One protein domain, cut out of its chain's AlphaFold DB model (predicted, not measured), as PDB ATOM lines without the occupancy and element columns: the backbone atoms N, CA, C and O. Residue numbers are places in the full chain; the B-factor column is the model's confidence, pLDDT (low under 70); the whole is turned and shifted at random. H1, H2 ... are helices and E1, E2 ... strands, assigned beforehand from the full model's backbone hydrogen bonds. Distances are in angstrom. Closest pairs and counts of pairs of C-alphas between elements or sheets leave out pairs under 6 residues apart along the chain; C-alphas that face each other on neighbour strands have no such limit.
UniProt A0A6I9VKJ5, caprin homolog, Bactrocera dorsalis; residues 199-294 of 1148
ATOM      1  N   ASP A 199      31.450 -19.878  15.242       88.75
ATOM      2  CA  ASP A 199      30.406 -20.628  14.552       88.75
ATOM      3  C   ASP A 199      29.843 -21.722  15.474       88.75
ATOM      4  O   ASP A 199      30.516 -22.695  15.829       88.75
ATOM      5  N   GLU A 200      28.574 -21.574  15.857       89.62
ATOM      6  CA  GLU A 200      27.882 -22.528  16.728       89.62
ATOM      7  C   GLU A 200      27.749 -23.923  16.080       89.62
ATOM      8  O   GLU A 200      27.584 -24.906  16.794       89.62
ATOM      9  N   THR A 201      27.877 -24.053  14.751       90.31
ATOM     10  CA  THR A 201      27.904 -25.362  14.070       90.31
ATOM     11  C   THR A 201      29.231 -26.090  14.301       90.31
ATOM     12  O   THR A 201      29.223 -27.251  14.707       90.31
ATOM     13  N   ILE A 202      30.360 -25.382  14.176       89.81
ATOM     14  CA  ILE A 202      31.705 -25.876  14.518       89.81
ATOM     15  C   ILE A 202      31.745 -26.269  16.001       89.81
ATOM     16  O   ILE A 202      32.188 -27.364  16.357       89.81
ATOM     17  N   ARG A 203      31.214 -25.407  16.877       89.44
ATOM     18  CA  ARG A 203      31.119 -25.647  18.324       89.44
ATOM     19  C   ARG A 203      30.242 -26.867  18.648       89.44
ATOM     20  O   ARG A 203      30.646 -27.708  19.453       89.44
ATOM     21  N   ALA A 204      29.093 -27.023  17.985       90.12
ATOM     22  CA  ALA A 204      28.223 -28.189  18.134       90.12
ATOM     23  C   ALA A 204      28.879 -29.491  17.640       90.12
ATOM     24  O   ALA A 204      28.702 -30.535  18.273       90.12
ATOM     25  N   ASP A 205      29.664 -29.453  16.564       92.06
ATOM     26  CA  ASP A 205      30.386 -30.626  16.067       92.06
ATOM     27  C   ASP A 205      31.476 -31.082  17.050       92.06
ATOM     28  O   ASP A 205      31.537 -32.276  17.360       92.06
ATOM     29  N   PHE A 206      32.253 -30.162  17.640       92.81
ATOM     30  CA  PHE A 206      33.215 -30.480  18.711       92.81
ATOM     31  C   PHE A 206      32.546 -31.000  19.999       92.81
ATOM     32  O   PHE A 206      33.093 -31.885  20.660       92.81
ATOM     33  N   VAL A 207      31.353 -30.507  20.354       92.12
ATOM     34  CA  VAL A 207      30.558 -31.018  21.494       92.12
ATOM     35  C   VAL A 207      30.048 -32.444  21.239       92.12
ATOM     36  O   VAL A 207      30.032 -33.288  22.142       92.12
ATOM     37  N   ASN A 208      29.617 -32.740  20.012       89.56
ATOM     38  CA  ASN A 208      29.026 -34.034  19.681       89.56
ATOM     39  C   ASN A 208      30.067 -35.099  19.302       89.56
ATOM     40  O   ASN A 208      29.861 -36.269  19.642       89.56
ATOM     41  N   GLY A 209      31.184 -34.703  18.682       88.94
ATOM     42  CA  GLY A 209      32.104 -35.583  17.953       88.94
ATOM     43  C   GLY A 209      31.645 -35.847  16.513       88.94
ATOM     44  O   GLY A 209      31.793 -36.961  16.018       88.94
ATOM     45  N   ALA A 210      30.992 -34.867  15.881       84.75
ATOM     46  CA  ALA A 210      30.372 -35.005  14.563       84.75
ATOM     47  C   ALA A 210      31.279 -34.482  13.433       84.75
ATOM     48  O   ALA A 210      32.249 -33.770  13.676       84.75
ATOM     49  N   ASN A 211      30.983 -34.875  12.188       81.38
ATOM     50  CA  ASN A 211      31.635 -34.398  10.954       81.38
ATOM     51  C   ASN A 211      33.181 -34.491  10.921       81.38
ATOM     52  O   ASN A 211      33.841 -33.836  10.116       81.38
ATOM     53  N   GLY A 212      33.770 -35.347  11.763       80.44
ATOM     54  CA  GLY A 212      35.219 -35.526  11.890       80.44
ATOM     55  C   GLY A 212      35.898 -34.624  12.926       80.44
ATOM     56  O   GLY A 212      37.123 -34.678  13.032       80.44
ATOM     57  N   ALA A 213      35.142 -33.831  13.692       87.44
ATOM     58  CA  ALA A 213      35.639 -33.123  14.867       87.44
ATOM     59  C   ALA A 213      35.964 -34.107  16.003       87.44
ATOM     60  O   ALA A 213      35.208 -35.045  16.275       87.44
ATOM     61  N   LEU A 214      37.075 -33.877  16.707       89.75
ATOM     62  CA  LEU A 214      37.384 -34.622  17.926       89.75
ATOM     63  C   LEU A 214      36.379 -34.237  19.018       89.75
ATOM     64  O   LEU A 214      36.258 -33.060  19.345       89.75
ATOM     65  N   LYS A 215      35.700 -35.211  19.629       92.06
ATOM     66  CA  LYS A 215      34.786 -34.917  20.738       92.06
ATOM     67  C   LYS A 215      35.546 -34.341  21.935       92.06
ATOM     68  O   LYS A 215      36.385 -35.025  22.522       92.06
ATOM     69  N   LEU A 216      35.217 -33.111  22.316       91.75
ATOM     70  CA  LEU A 216      35.753 -32.457  23.508       91.75
ATOM     71  C   LEU A 216      34.845 -32.704  24.718       91.75
ATOM     72  O   LEU A 216      33.634 -32.894  24.591       91.75
ATOM     73  N   GLU A 217      35.429 -32.699  25.914       91.31
ATOM     74  CA  GLU A 217      34.650 -32.751  27.150       91.31
ATOM     75  C   GLU A 217      33.909 -31.428  27.377       91.31
ATOM     76  O   GLU A 217      34.371 -30.357  26.985       91.31
ATOM     77  N   THR A 218      32.774 -31.459  28.081       90.31
ATOM     78  CA  THR A 218      32.037 -30.229  28.425       90.31
ATOM     79  C   THR A 218      32.884 -29.264  29.264       90.31
ATOM     80  O   THR A 218      32.721 -28.050  29.154       90.31
ATOM     81  N   ALA A 219      33.831 -29.783  30.055       90.75
ATOM     82  CA  ALA A 219      34.828 -28.979  30.758       90.75
ATOM     83  C   ALA A 219      35.833 -28.310  29.795       90.75
ATOM     84  O   ALA A 219      36.073 -27.111  29.934       90.75
ATOM     85  N   ASP A 220      36.345 -29.046  28.798       92.38
ATOM     86  CA  ASP A 220      37.230 -28.518  27.744       92.38
ATOM     87  C   ASP A 220      36.523 -27.406  26.937       92.38
ATOM     88  O   ASP A 220      37.093 -26.341  26.718       92.38
ATOM     89  N   ILE A 221      35.249 -27.594  26.567       91.06
ATOM     90  CA  ILE A 221      34.441 -26.559  25.892       91.06
ATOM     91  C   ILE A 221      34.238 -25.330  26.795       91.06
ATOM     92  O   ILE A 221      34.477 -24.205  26.366       91.06
ATOM     93  N   THR A 222      33.868 -25.525  28.067       91.81
ATOM     94  CA  THR A 222      33.616 -24.408  29.001       91.81
ATOM     95  C   THR A 222      34.881 -23.579  29.260       91.81
ATOM     96  O   THR A 222      34.803 -22.355  29.395       91.81
ATOM     97  N   ILE A 223      36.060 -24.215  29.326       92.94
ATOM     98  CA  ILE A 223      37.319 -23.484  29.510       92.94
ATOM     99  C   ILE A 223      37.778 -22.781  28.227       92.94
ATOM    100  O   ILE A 223      38.314 -21.677  28.322       92.94
ATOM    101  N   LEU A 224      37.503 -23.351  27.047       92.44
ATOM    102  CA  LEU A 224      37.696 -22.673  25.762       92.44
ATOM    103  C   LEU A 224      36.797 -21.444  25.638       92.44
ATOM    104  O   LEU A 224      37.311 -20.376  25.318       92.44
ATOM    105  N   ASP A 225      35.501 -21.546  25.948       91.19
ATOM    106  CA  ASP A 225      34.571 -20.407  25.922       91.19
ATOM    107  C   ASP A 225      35.082 -19.266  26.826       91.19
ATOM    108  O   ASP A 225      35.151 -18.107  26.407       91.19
ATOM    109  N   LYS A 226      35.532 -19.597  28.050       92.06
ATOM    110  CA  LYS A 226      36.158 -18.632  28.969       92.06
ATOM    111  C   LYS A 226      37.433 -18.020  28.375       92.06
ATOM    112  O   LYS A 226      37.615 -16.807  28.467       92.06
ATOM    113  N   PHE A 227      38.303 -18.826  27.766       93.56
ATOM    114  CA  PHE A 227      39.541 -18.345  27.149       93.56
ATOM    115  C   PHE A 227      39.261 -17.404  25.975       93.56
ATOM    116  O   PHE A 227      39.852 -16.329  25.904       93.56
ATOM    117  N   CYS A 228      38.301 -17.751  25.114       90.75
ATOM    118  CA  CYS A 228      37.841 -16.905  24.018       90.75
ATOM    119  C   CYS A 228      37.342 -15.544  24.531       90.75
ATOM    120  O   CYS A 228      37.694 -14.512  23.964       90.75
ATOM    121  N   CYS A 229      36.566 -15.520  25.618       89.31
ATOM    122  CA  CYS A 229      36.112 -14.278  26.250       89.31
ATOM    123  C   CYS A 229      37.259 -13.461  26.872       89.31
ATOM    124  O   CYS A 229      37.288 -12.247  26.698       89.31
ATOM    125  N   ASP A 230      38.208 -14.102  27.560       89.88
ATOM    126  CA  ASP A 230      39.306 -13.407  28.249       89.88
ATOM    127  C   ASP A 230      40.365 -12.819  27.291       89.88
ATOM    128  O   ASP A 230      41.028 -11.844  27.656       89.88
ATOM    129  N   VAL A 231      40.558 -13.392  26.091       90.94
ATOM    130  CA  VAL A 231      41.526 -12.873  25.096       90.94
ATOM    131  C   VAL A 231      40.904 -11.999  24.001       90.94
ATOM    132  O   VAL A 231      41.631 -11.232  23.362       90.94
ATOM    133  N   ARG A 232      39.579 -12.053  23.781       86.12
ATOM    134  CA  ARG A 232      38.884 -11.115  22.880       86.12
ATOM    135  C   ARG A 232      38.942  -9.701  23.459       86.12
ATOM    136  O   ARG A 232      38.359  -9.409  24.499       86.12
ATOM    137  N   THR A 233      39.609  -8.792  22.753       85.06
ATOM    138  CA  THR A 233      39.704  -7.385  23.162       85.06
ATOM    139  C   THR A 233      38.627  -6.536  22.493       85.06
ATOM    140  O   THR A 233      38.736  -6.148  21.331       85.06
ATOM    141  N   THR A 234      37.574  -6.209  23.241       82.12
ATOM    142  CA  THR A 234      36.620  -5.165  22.845       82.12
ATOM    143  C   THR A 234      37.249  -3.778  22.991       82.12
ATOM    144  O   THR A 234      38.211  -3.575  23.739       82.12
ATOM    145  N   ARG A 235      36.723  -2.792  22.257       85.94
ATOM    146  CA  ARG A 235      37.127  -1.395  22.434       85.94
ATOM    147  C   ARG A 235      36.288  -0.763  23.555       85.94
ATOM    148  O   ARG A 235      35.082  -0.970  23.528       85.94
ATOM    149  N   PRO A 236      36.883   0.019  24.477       86.00
ATOM    150  CA  PRO A 236      36.137   0.774  25.480       86.00
ATOM    151  C   PRO A 236      35.005   1.606  24.873       86.00
ATOM    152  O   PRO A 236      35.239   2.394  23.950       86.00
ATOM    153  N   GLU A 237      33.803   1.429  25.412       85.81
ATOM    154  CA  GLU A 237      32.597   2.201  25.104       85.81
ATOM    155  C   GLU A 237      32.277   3.199  26.229       85.81
ATOM    156  O   GLU A 237      31.748   4.282  25.966       85.81
ATOM    157  N   THR A 238      32.650   2.871  27.472       82.19
ATOM    158  CA  THR A 238      32.506   3.725  28.660       82.19
ATOM    159  C   THR A 238      33.857   4.249  29.172       82.19
ATOM    160  O   THR A 238      34.926   3.860  28.702       82.19
ATOM    161  N   VAL A 239      33.817   5.172  30.139       77.31
ATOM    162  CA  VAL A 239      35.019   5.703  30.820       77.31
ATOM    163  C   VAL A 239      35.497   4.767  31.942       77.31
ATOM    164  O   VAL A 239      36.661   4.832  32.331       77.31
ATOM    165  N   ASP A 240      34.619   3.889  32.429       83.94
ATOM    166  CA  ASP A 240      34.895   2.916  33.492       83.94
ATOM    167  C   ASP A 240      35.469   1.589  32.944       83.94
ATOM    168  O   ASP A 240      35.961   0.751  33.704       83.94
ATOM    169  N   ASP A 241      35.443   1.406  31.619       85.12
ATOM    170  CA  ASP A 241      35.990   0.241  30.922       85.12
ATOM    171  C   ASP A 241      37.526   0.178  31.011       85.12
ATOM    172  O   ASP A 241      38.238   1.187  30.974       85.12
ATOM    173  N   VAL A 242      38.077  -1.040  31.037       85.31
ATOM    174  CA  VAL A 242      39.534  -1.258  31.030       85.31
ATOM    175  C   VAL A 242      40.139  -0.708  29.726       85.31
ATOM    176  O   VAL A 242      39.742  -1.159  28.650       85.31
ATOM    177  N   PRO A 243      41.143   0.193  29.772       90.38
ATOM    178  CA  PRO A 243      41.758   0.748  28.569       90.38
ATOM    179  C   PRO A 243      42.248  -0.337  27.604       90.38
ATOM    180  O   PRO A 243      42.925  -1.278  28.019       90.38
ATOM    181  N   PHE A 244      41.966  -0.176  26.306       90.75
ATOM    182  CA  PHE A 244      42.234  -1.194  25.276       90.75
ATOM    183  C   PHE A 244      43.663  -1.760  25.317       90.75
ATOM    184  O   PHE A 244      43.851  -2.967  25.220       90.75
ATOM    185  N   VAL A 245      44.675  -0.910  25.527       91.44
ATOM    186  CA  VAL A 245      46.084  -1.338  25.625       91.44
ATOM    187  C   VAL A 245      46.313  -2.261  26.830       91.44
ATOM    188  O   VAL A 245      47.050  -3.236  26.731       91.44
ATOM    189  N   THR A 246      45.644  -2.009  27.956       92.00
ATOM    190  CA  THR A 246      45.693  -2.856  29.156       92.00
ATOM    191  C   THR A 246      44.931  -4.170  28.963       92.00
ATOM    192  O   THR A 246      45.358  -5.197  29.486       92.00
ATOM    193  N   ALA A 247      43.835  -4.171  28.196       91.25
ATOM    194  CA  ALA A 247      43.143  -5.400  27.802       91.25
ATOM    195  C   ALA A 247      44.001  -6.249  26.843       91.25
ATOM    196  O   ALA A 247      44.195  -7.438  27.081       91.25
ATOM    197  N   ALA A 248      44.605  -5.627  25.827       93.06
ATOM    198  CA  ALA A 248      45.515  -6.279  24.883       93.06
ATOM    199  C   ALA A 248      46.776  -6.835  25.557       93.06
ATOM    200  O   ALA A 248      47.192  -7.944  25.236       93.06
ATOM    201  N   GLN A 249      47.340  -6.125  26.539       94.62
ATOM    202  CA  GLN A 249      48.454  -6.625  27.343       94.62
ATOM    203  C   GLN A 249      48.068  -7.891  28.128       94.62
ATOM    204  O   GLN A 249      48.804  -8.875  28.101       94.62
ATOM    205  N   LYS A 250      46.885  -7.917  28.764       92.88
ATOM    206  CA  LYS A 250      46.372  -9.119  29.447       92.88
ATOM    207  C   LYS A 250      46.148 -10.280  28.476       92.88
ATOM    208  O   LYS A 250      46.567 -11.395  28.769       92.88
ATOM    209  N   ALA A 251      45.548 -10.028  27.312       94.31
ATOM    210  CA  ALA A 251      45.364 -11.048  26.280       94.31
ATOM    211  C   ALA A 251      46.714 -11.611  25.792       94.31
ATOM    212  O   ALA A 251      46.881 -12.826  25.713       94.31
ATOM    213  N   ALA A 252      47.711 -10.752  25.549       95.00
ATOM    214  CA  ALA A 252      49.063 -11.163  25.171       95.00
ATOM    215  C   ALA A 252      49.765 -11.986  26.268       95.00
ATOM    216  O   ALA A 252      50.467 -12.948  25.960       95.00
ATOM    217  N   GLU A 253      49.547 -11.665  27.546       95.06
ATOM    218  CA  GLU A 253      50.020 -12.476  28.674       95.06
ATOM    219  C   GLU A 253      49.342 -13.852  28.731       95.06
ATOM    220  O   GLU A 253      50.027 -14.849  28.956       95.06
ATOM    221  N   LEU A 254      48.031 -13.940  28.474       94.94
ATOM    222  CA  LEU A 254      47.303 -15.213  28.401       94.94
ATOM    223  C   LEU A 254      47.788 -16.082  27.231       94.94
ATOM    224  O   LEU A 254      48.084 -17.262  27.437       94.94
ATOM    225  N   TYR A 255      47.955 -15.504  26.037       96.25
ATOM    226  CA  TYR A 255      48.590 -16.176  24.897       96.25
ATOM    227  C   TYR A 255      49.994 -16.671  25.262       96.25
ATOM    228  O   TYR A 255      50.286 -17.853  25.109       96.25
ATOM    229  N   SER A 256      50.841 -15.801  25.817       95.81
ATOM    230  CA  SER A 256      52.220 -16.126  26.206       95.81
ATOM    231  C   SER A 256      52.296 -17.276  27.220       95.81
ATOM    232  O   SER A 256      53.054 -18.222  27.018       95.81
ATOM    233  N   MET A 257      51.465 -17.266  28.271       96.12
ATOM    234  CA  MET A 257      51.438 -18.349  29.266       96.12
ATOM    235  C   MET A 257      50.908 -19.676  28.697       96.12
ATOM    236  O   MET A 257      51.367 -20.731  29.138       96.12
ATOM    237  N   THR A 258      49.998 -19.624  27.716       96.62
ATOM    238  CA  THR A 258      49.454 -20.800  27.005       96.62
ATOM    239  C   THR A 258      50.481 -21.404  26.054       96.62
ATOM    240  O   THR A 258      50.769 -22.590  26.145       96.62
ATOM    241  N   ILE A 259      51.103 -20.589  25.202       96.50
ATOM    242  CA  ILE A 259      52.121 -21.011  24.224       96.50
ATOM    243  C   ILE A 259      53.377 -21.548  24.927       96.50
ATOM    244  O   ILE A 259      53.963 -22.538  24.501       96.50
ATOM    245  N   ASP A 260      53.764 -20.960  26.061       94.69
ATOM    246  CA  ASP A 260      54.837 -21.491  26.909       94.69
ATOM    247  C   ASP A 260      54.465 -22.805  27.634       94.69
ATOM    248  O   ASP A 260      55.337 -23.405  28.261       94.69
ATOM    249  N   GLY A 261      53.196 -23.240  27.610       94.25
ATOM    250  CA  GLY A 261      52.717 -24.423  28.341       94.25
ATOM    251  C   GLY A 261      52.926 -24.316  29.854       94.25
ATOM    252  O   GLY A 261      53.374 -25.264  30.499       94.25
ATOM    253  N   ARG A 262      52.708 -23.135  30.453       92.12
ATOM    254  CA  ARG A 262      53.132 -22.914  31.846       92.12
ATOM    255  C   ARG A 262      52.270 -23.722  32.834       92.12
ATOM    256  O   ARG A 262      51.042 -23.629  32.781       92.12
ATOM    257  N   PRO A 263      52.864 -24.390  33.846       91.25
ATOM    258  CA  PRO A 263      52.137 -25.128  34.890       91.25
ATOM    259  C   PRO A 263      51.512 -24.195  35.952       91.25
ATOM    260  O   PRO A 263      51.526 -24.471  37.150       91.25
ATOM    261  N   LYS A 264      50.989 -23.043  35.520       93.69
ATOM    262  CA  LYS A 264      50.259 -22.071  36.336       93.69
ATOM    263  C   LYS A 264      48.760 -22.306  36.143       93.69
ATOM    264  O   LYS A 264      48.318 -22.641  35.048       93.69
ATOM    265  N   ILE A 265      47.980 -22.106  37.199       92.56
ATOM    266  CA  ILE A 265      46.515 -22.191  37.164       92.56
ATOM    267  C   ILE A 265      45.945 -20.980  36.395       92.56
ATOM    268  O   ILE A 265      46.382 -19.845  36.607       92.56
ATOM    269  N   TYR A 266      44.982 -21.230  35.505       91.25
ATOM    270  CA  TYR A 266      44.216 -20.225  34.749       91.25
ATOM    271  C   TYR A 266      42.756 -20.133  35.230       91.25
ATOM    272  O   TYR A 266      42.208 -19.038  35.357       91.25
ATOM    273  N   ALA A 267      42.142 -21.274  35.546       87.56
ATOM    274  CA  ALA A 267      40.855 -21.383  36.233       87.56
ATOM    275  C   ALA A 267      40.910 -22.554  37.225       87.56
ATOM    276  O   ALA A 267      41.849 -23.339  37.175       87.56
ATOM    277  N   GLU A 268      39.918 -22.686  38.108       79.00
ATOM    278  CA  GLU A 268      39.984 -23.503  39.338       79.00
ATOM    279  C   GLU A 268      40.557 -24.926  39.181       79.00
ATOM    280  O   GLU A 268      41.269 -25.379  40.072       79.00
ATOM    281  N   ASN A 269      40.311 -25.595  38.047       82.12
ATOM    282  CA  ASN A 269      40.825 -26.939  37.744       82.12
ATOM    283  C   ASN A 269      41.652 -27.031  36.437       82.12
ATOM    284  O   ASN A 269      41.937 -28.137  35.985       82.12
ATOM    285  N   PHE A 270      42.036 -25.900  35.825       92.25
ATOM    286  CA  PHE A 270      42.740 -25.852  34.533       92.25
ATOM    287  C   PHE A 270      44.030 -25.017  34.574       92.25
ATOM    288  O   PHE A 270      44.031 -23.861  35.011       92.25
ATOM    289  N   THR A 271      45.119 -25.578  34.049       95.06
ATOM    290  CA  THR A 271      46.405 -24.905  33.811       95.06
ATOM    291  C   THR A 271      46.550 -24.425  32.365       95.06
ATOM    292  O   THR A 271      45.866 -24.908  31.463       95.06
ATOM    293  N   TYR A 272      47.481 -23.497  32.118       96.06
ATOM    294  CA  TYR A 272      47.796 -23.052  30.753       96.06
ATOM    295  C   TYR A 272      48.345 -24.184  29.866       96.06
ATOM    296  O   TYR A 272      48.060 -24.208  28.672       96.06
ATOM    297  N   ASP A 273      49.067 -25.148  30.448       95.69
ATOM    298  CA  ASP A 273      49.502 -26.373  29.763       95.69
ATOM    299  C   ASP A 273      48.314 -27.220  29.273       95.69
ATOM    300  O   ASP A 273      48.241 -27.575  28.099       95.69
ATOM    301  N   GLN A 274      47.312 -27.460  30.129       94.62
ATOM    302  CA  GLN A 274      46.097 -28.186  29.737       94.62
ATOM    303  C   GLN A 274      45.328 -27.463  28.622       94.62
ATOM    304  O   GLN A 274      44.831 -28.109  27.705       94.62
ATOM    305  N   ILE A 275      45.276 -26.128  28.653       94.94
ATOM    306  CA  ILE A 275      44.634 -25.317  27.606       94.94
ATOM    307  C   ILE A 275      45.405 -25.414  26.284       94.94
ATOM    308  O   ILE A 275      44.789 -25.607  25.237       94.94
ATOM    309  N   ARG A 276      46.745 -25.376  26.319       95.94
ATOM    310  CA  ARG A 276      47.586 -25.624  25.136       95.94
ATOM    311  C   ARG A 276      47.326 -27.014  24.557       95.94
ATOM    312  O   ARG A 276      47.149 -27.146  23.353       95.94
ATOM    313  N   LEU A 277      47.227 -28.037  25.408       95.31
ATOM    314  CA  LEU A 277      46.892 -29.396  24.982       95.31
ATOM    315  C   LEU A 277      45.496 -29.481  24.339       95.31
ATOM    316  O   LEU A 277      45.333 -30.237  23.389       95.31
ATOM    317  N   ILE A 278      44.505 -28.703  24.791       94.81
ATOM    318  CA  ILE A 278      43.180 -28.639  24.148       94.81
ATOM    319  C   ILE A 278      43.259 -27.957  22.770       94.81
ATOM    320  O   ILE A 278      42.689 -28.472  21.810       94.81
ATOM    321  N   PHE A 279      44.003 -26.855  22.628       95.50
ATOM    322  CA  PHE A 279      44.230 -26.240  21.313       95.50
ATOM    323  C   PHE A 279      44.985 -27.178  20.355       95.50
ATOM    324  O   PHE A 279      44.608 -27.287  19.187       95.50
ATOM    325  N   ASN A 280      45.972 -27.931  20.849       95.00
ATOM    326  CA  ASN A 280      46.673 -28.946  20.061       95.00
ATOM    327  C   ASN A 280      45.731 -30.086  19.635       95.00
ATOM    328  O   ASN A 280      45.666 -30.377  18.446       95.00
ATOM    329  N   LYS A 281      44.920 -30.655  20.549       93.69
ATOM    330  CA  LYS A 281      43.865 -31.646  20.225       93.69
ATOM    331  C   LYS A 281      42.954 -31.172  19.079       93.69
ATOM    332  O   LYS A 281      42.581 -31.963  18.214       93.69
ATOM    333  N   ILE A 282      42.559 -29.895  19.096       93.44
ATOM    334  CA  ILE A 282      41.707 -29.292  18.062       93.44
ATOM    335  C   ILE A 282      42.444 -29.247  16.721       93.44
ATOM    336  O   ILE A 282      41.891 -29.705  15.721       93.44
ATOM    337  N   GLN A 283      43.684 -28.753  16.694       92.25
ATOM    338  CA  GLN A 283      44.476 -28.675  15.465       92.25
ATOM    339  C   GLN A 283      44.792 -30.069  14.894       92.25
ATOM    340  O   GLN A 283      44.613 -30.305  13.701       92.25
ATOM    341  N   GLU A 284      45.184 -31.018  15.747       90.88
ATOM    342  CA  GLU A 284      45.511 -32.407  15.392       90.88
ATOM    343  C   GLU A 284      44.309 -33.192  14.830       90.88
ATOM    344  O   GLU A 284      44.498 -34.170  14.109       90.88
ATOM    345  N   SER A 285      43.067 -32.758  15.085       89.31
ATOM    346  CA  SER A 285      41.868 -33.377  14.489       89.31
ATOM    347  C   SER A 285      41.757 -33.177  12.963       89.31
ATOM    348  O   SER A 285      41.031 -33.909  12.274       89.31
ATOM    349  N   GLY A 286      42.426 -32.148  12.423       88.25
ATOM    350  CA  GLY A 286      42.316 -31.729  11.022       88.25
ATOM    351  C   GLY A 286      40.888 -31.366  10.582       88.25
ATOM    352  O   GLY A 286      40.600 -31.340   9.389       88.25
ATOM    353  N   TYR A 287      39.953 -31.157  11.517       92.12
ATOM    354  CA  TYR A 287      38.554 -30.832  11.214       92.12
ATOM    355  C   TYR A 287      38.403 -29.412  10.658       92.12
ATOM    356  O   TYR A 287      37.742 -29.221   9.640       92.12
ATOM    357  N   LEU A 288      39.097 -28.435  11.253       89.00
ATOM    358  CA  LEU A 288      39.121 -27.059  10.747       89.00
ATOM    359  C   LEU A 288      39.726 -26.992   9.335       89.00
ATOM    360  O   LEU A 288      39.167 -26.331   8.461       89.00
ATOM    361  N   ASP A 289      40.792 -27.754   9.073       88.25
ATOM    362  CA  ASP A 289      41.374 -27.863   7.731       88.25
ATOM    363  C   ASP A 289      40.357 -28.433   6.729       88.25
ATOM    364  O   ASP A 289      40.196 -27.883   5.642       88.25
ATOM    365  N   LYS A 290      39.594 -29.474   7.098       84.56
ATOM    366  CA  LYS A 290      38.532 -30.039   6.240       84.56
ATOM    367  C   LYS A 290      37.429 -29.020   5.934       84.56
ATOM    368  O   LYS A 290      36.999 -28.957   4.787       84.56
ATOM    369  N   ILE A 291      37.004 -28.202   6.903       80.69
ATOM    370  CA  ILE A 291      35.996 -27.145   6.688       80.69
ATOM    371  C   ILE A 291      36.514 -26.080   5.717       80.69
ATOM    372  O   ILE A 291      35.847 -25.756   4.735       80.69
ATOM    373  N   TYR A 292      37.693 -25.511   5.978       70.62
ATOM    374  CA  TYR A 292      38.159 -24.324   5.251       70.62
ATOM    375  C   TYR A 292      38.953 -24.646   3.976       70.62
ATOM    376  O   TYR A 292      39.038 -23.798   3.086       70.62
ATOM    377  N   MET A 293      39.460 -25.875   3.822       64.56
ATOM    378  CA  MET A 293      39.972 -26.387   2.543       64.56
ATOM    379  C   MET A 293      38.890 -27.033   1.664       64.56
ATOM    380  O   MET A 293      39.205 -27.388   0.523       64.56
ATOM    381  N   ALA A 294      37.627 -27.115   2.117       54.75
ATOM    382  CA  ALA A 294      36.471 -27.491   1.295       54.75
ATOM    383  C   ALA A 294      36.189 -26.435   0.211       54.75
ATOM    384  O   ALA A 294      35.241 -25.647   0.245       54.75
TER     385      ALA A 294
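Overview. This is residues 199 to 294 of the 1148 residues of the protein "caprin homolog" of Bactrocera dorsalis (UniProt A0A6I9VKJ5). The helices H3 and H4 meet near their ends as an L, and H2 lies in the middle, between the two, folding back to H3 as a helical hairpin. H1 and H5 lie near each other toward one end of the domain, and the long loop of residues 232 to 243 lies toward the other. The 96 printed residues hold five named helices and one named strand, in the order H1, H2, H3, E1, H4, H5: mostly helix. The whole is only just loose, close to compact, with a radius of gyration of the C-alphas of 15.2 A and spans of 45 by 31 by 23 A.

Arrangement. H3, residues 244 to 259, touches H2, residues 218 to 231, which meets it with residues 230 to 231 alone; the closest C-alphas, of Val 231 and Ala 251, are 4.4 A apart. This hairpin has a steep tilt of 41 degrees, opposite ways. H4, residues 272 to 284, touches H3 about perpendicular, at 76 degrees, with C-alphas of Thr 258 and Tyr 272 closest at 4.7 A. H2 and H4 only just touch, with 3 pairs of C-alphas within 8 A. H1, residues 200 to 208, is close to but not clearly touching H2. H5, residues 287 to 292, and H4 meet only through their link. E1, residues 265 to 267, pairs with no named strand. In each helix every O i to N i+4 pair is within hydrogen-bond range.

Along the chain. H3 is 22.2 A long, H2 20.1 A and H4 18.1 A. H1 begins at C-alpha 200 (27.882, -22.528, 16.728), and H5 ends at C-alpha 292 (38.159, -24.324, 5.251).

Size, cuts and confidence. The two C-alphas farthest apart, of Gly 212 and Val 239, are 45.4 A apart. The printed part has no cut. The link from H2 to H3 is long. Residues 293 to 294 have pLDDT under 70.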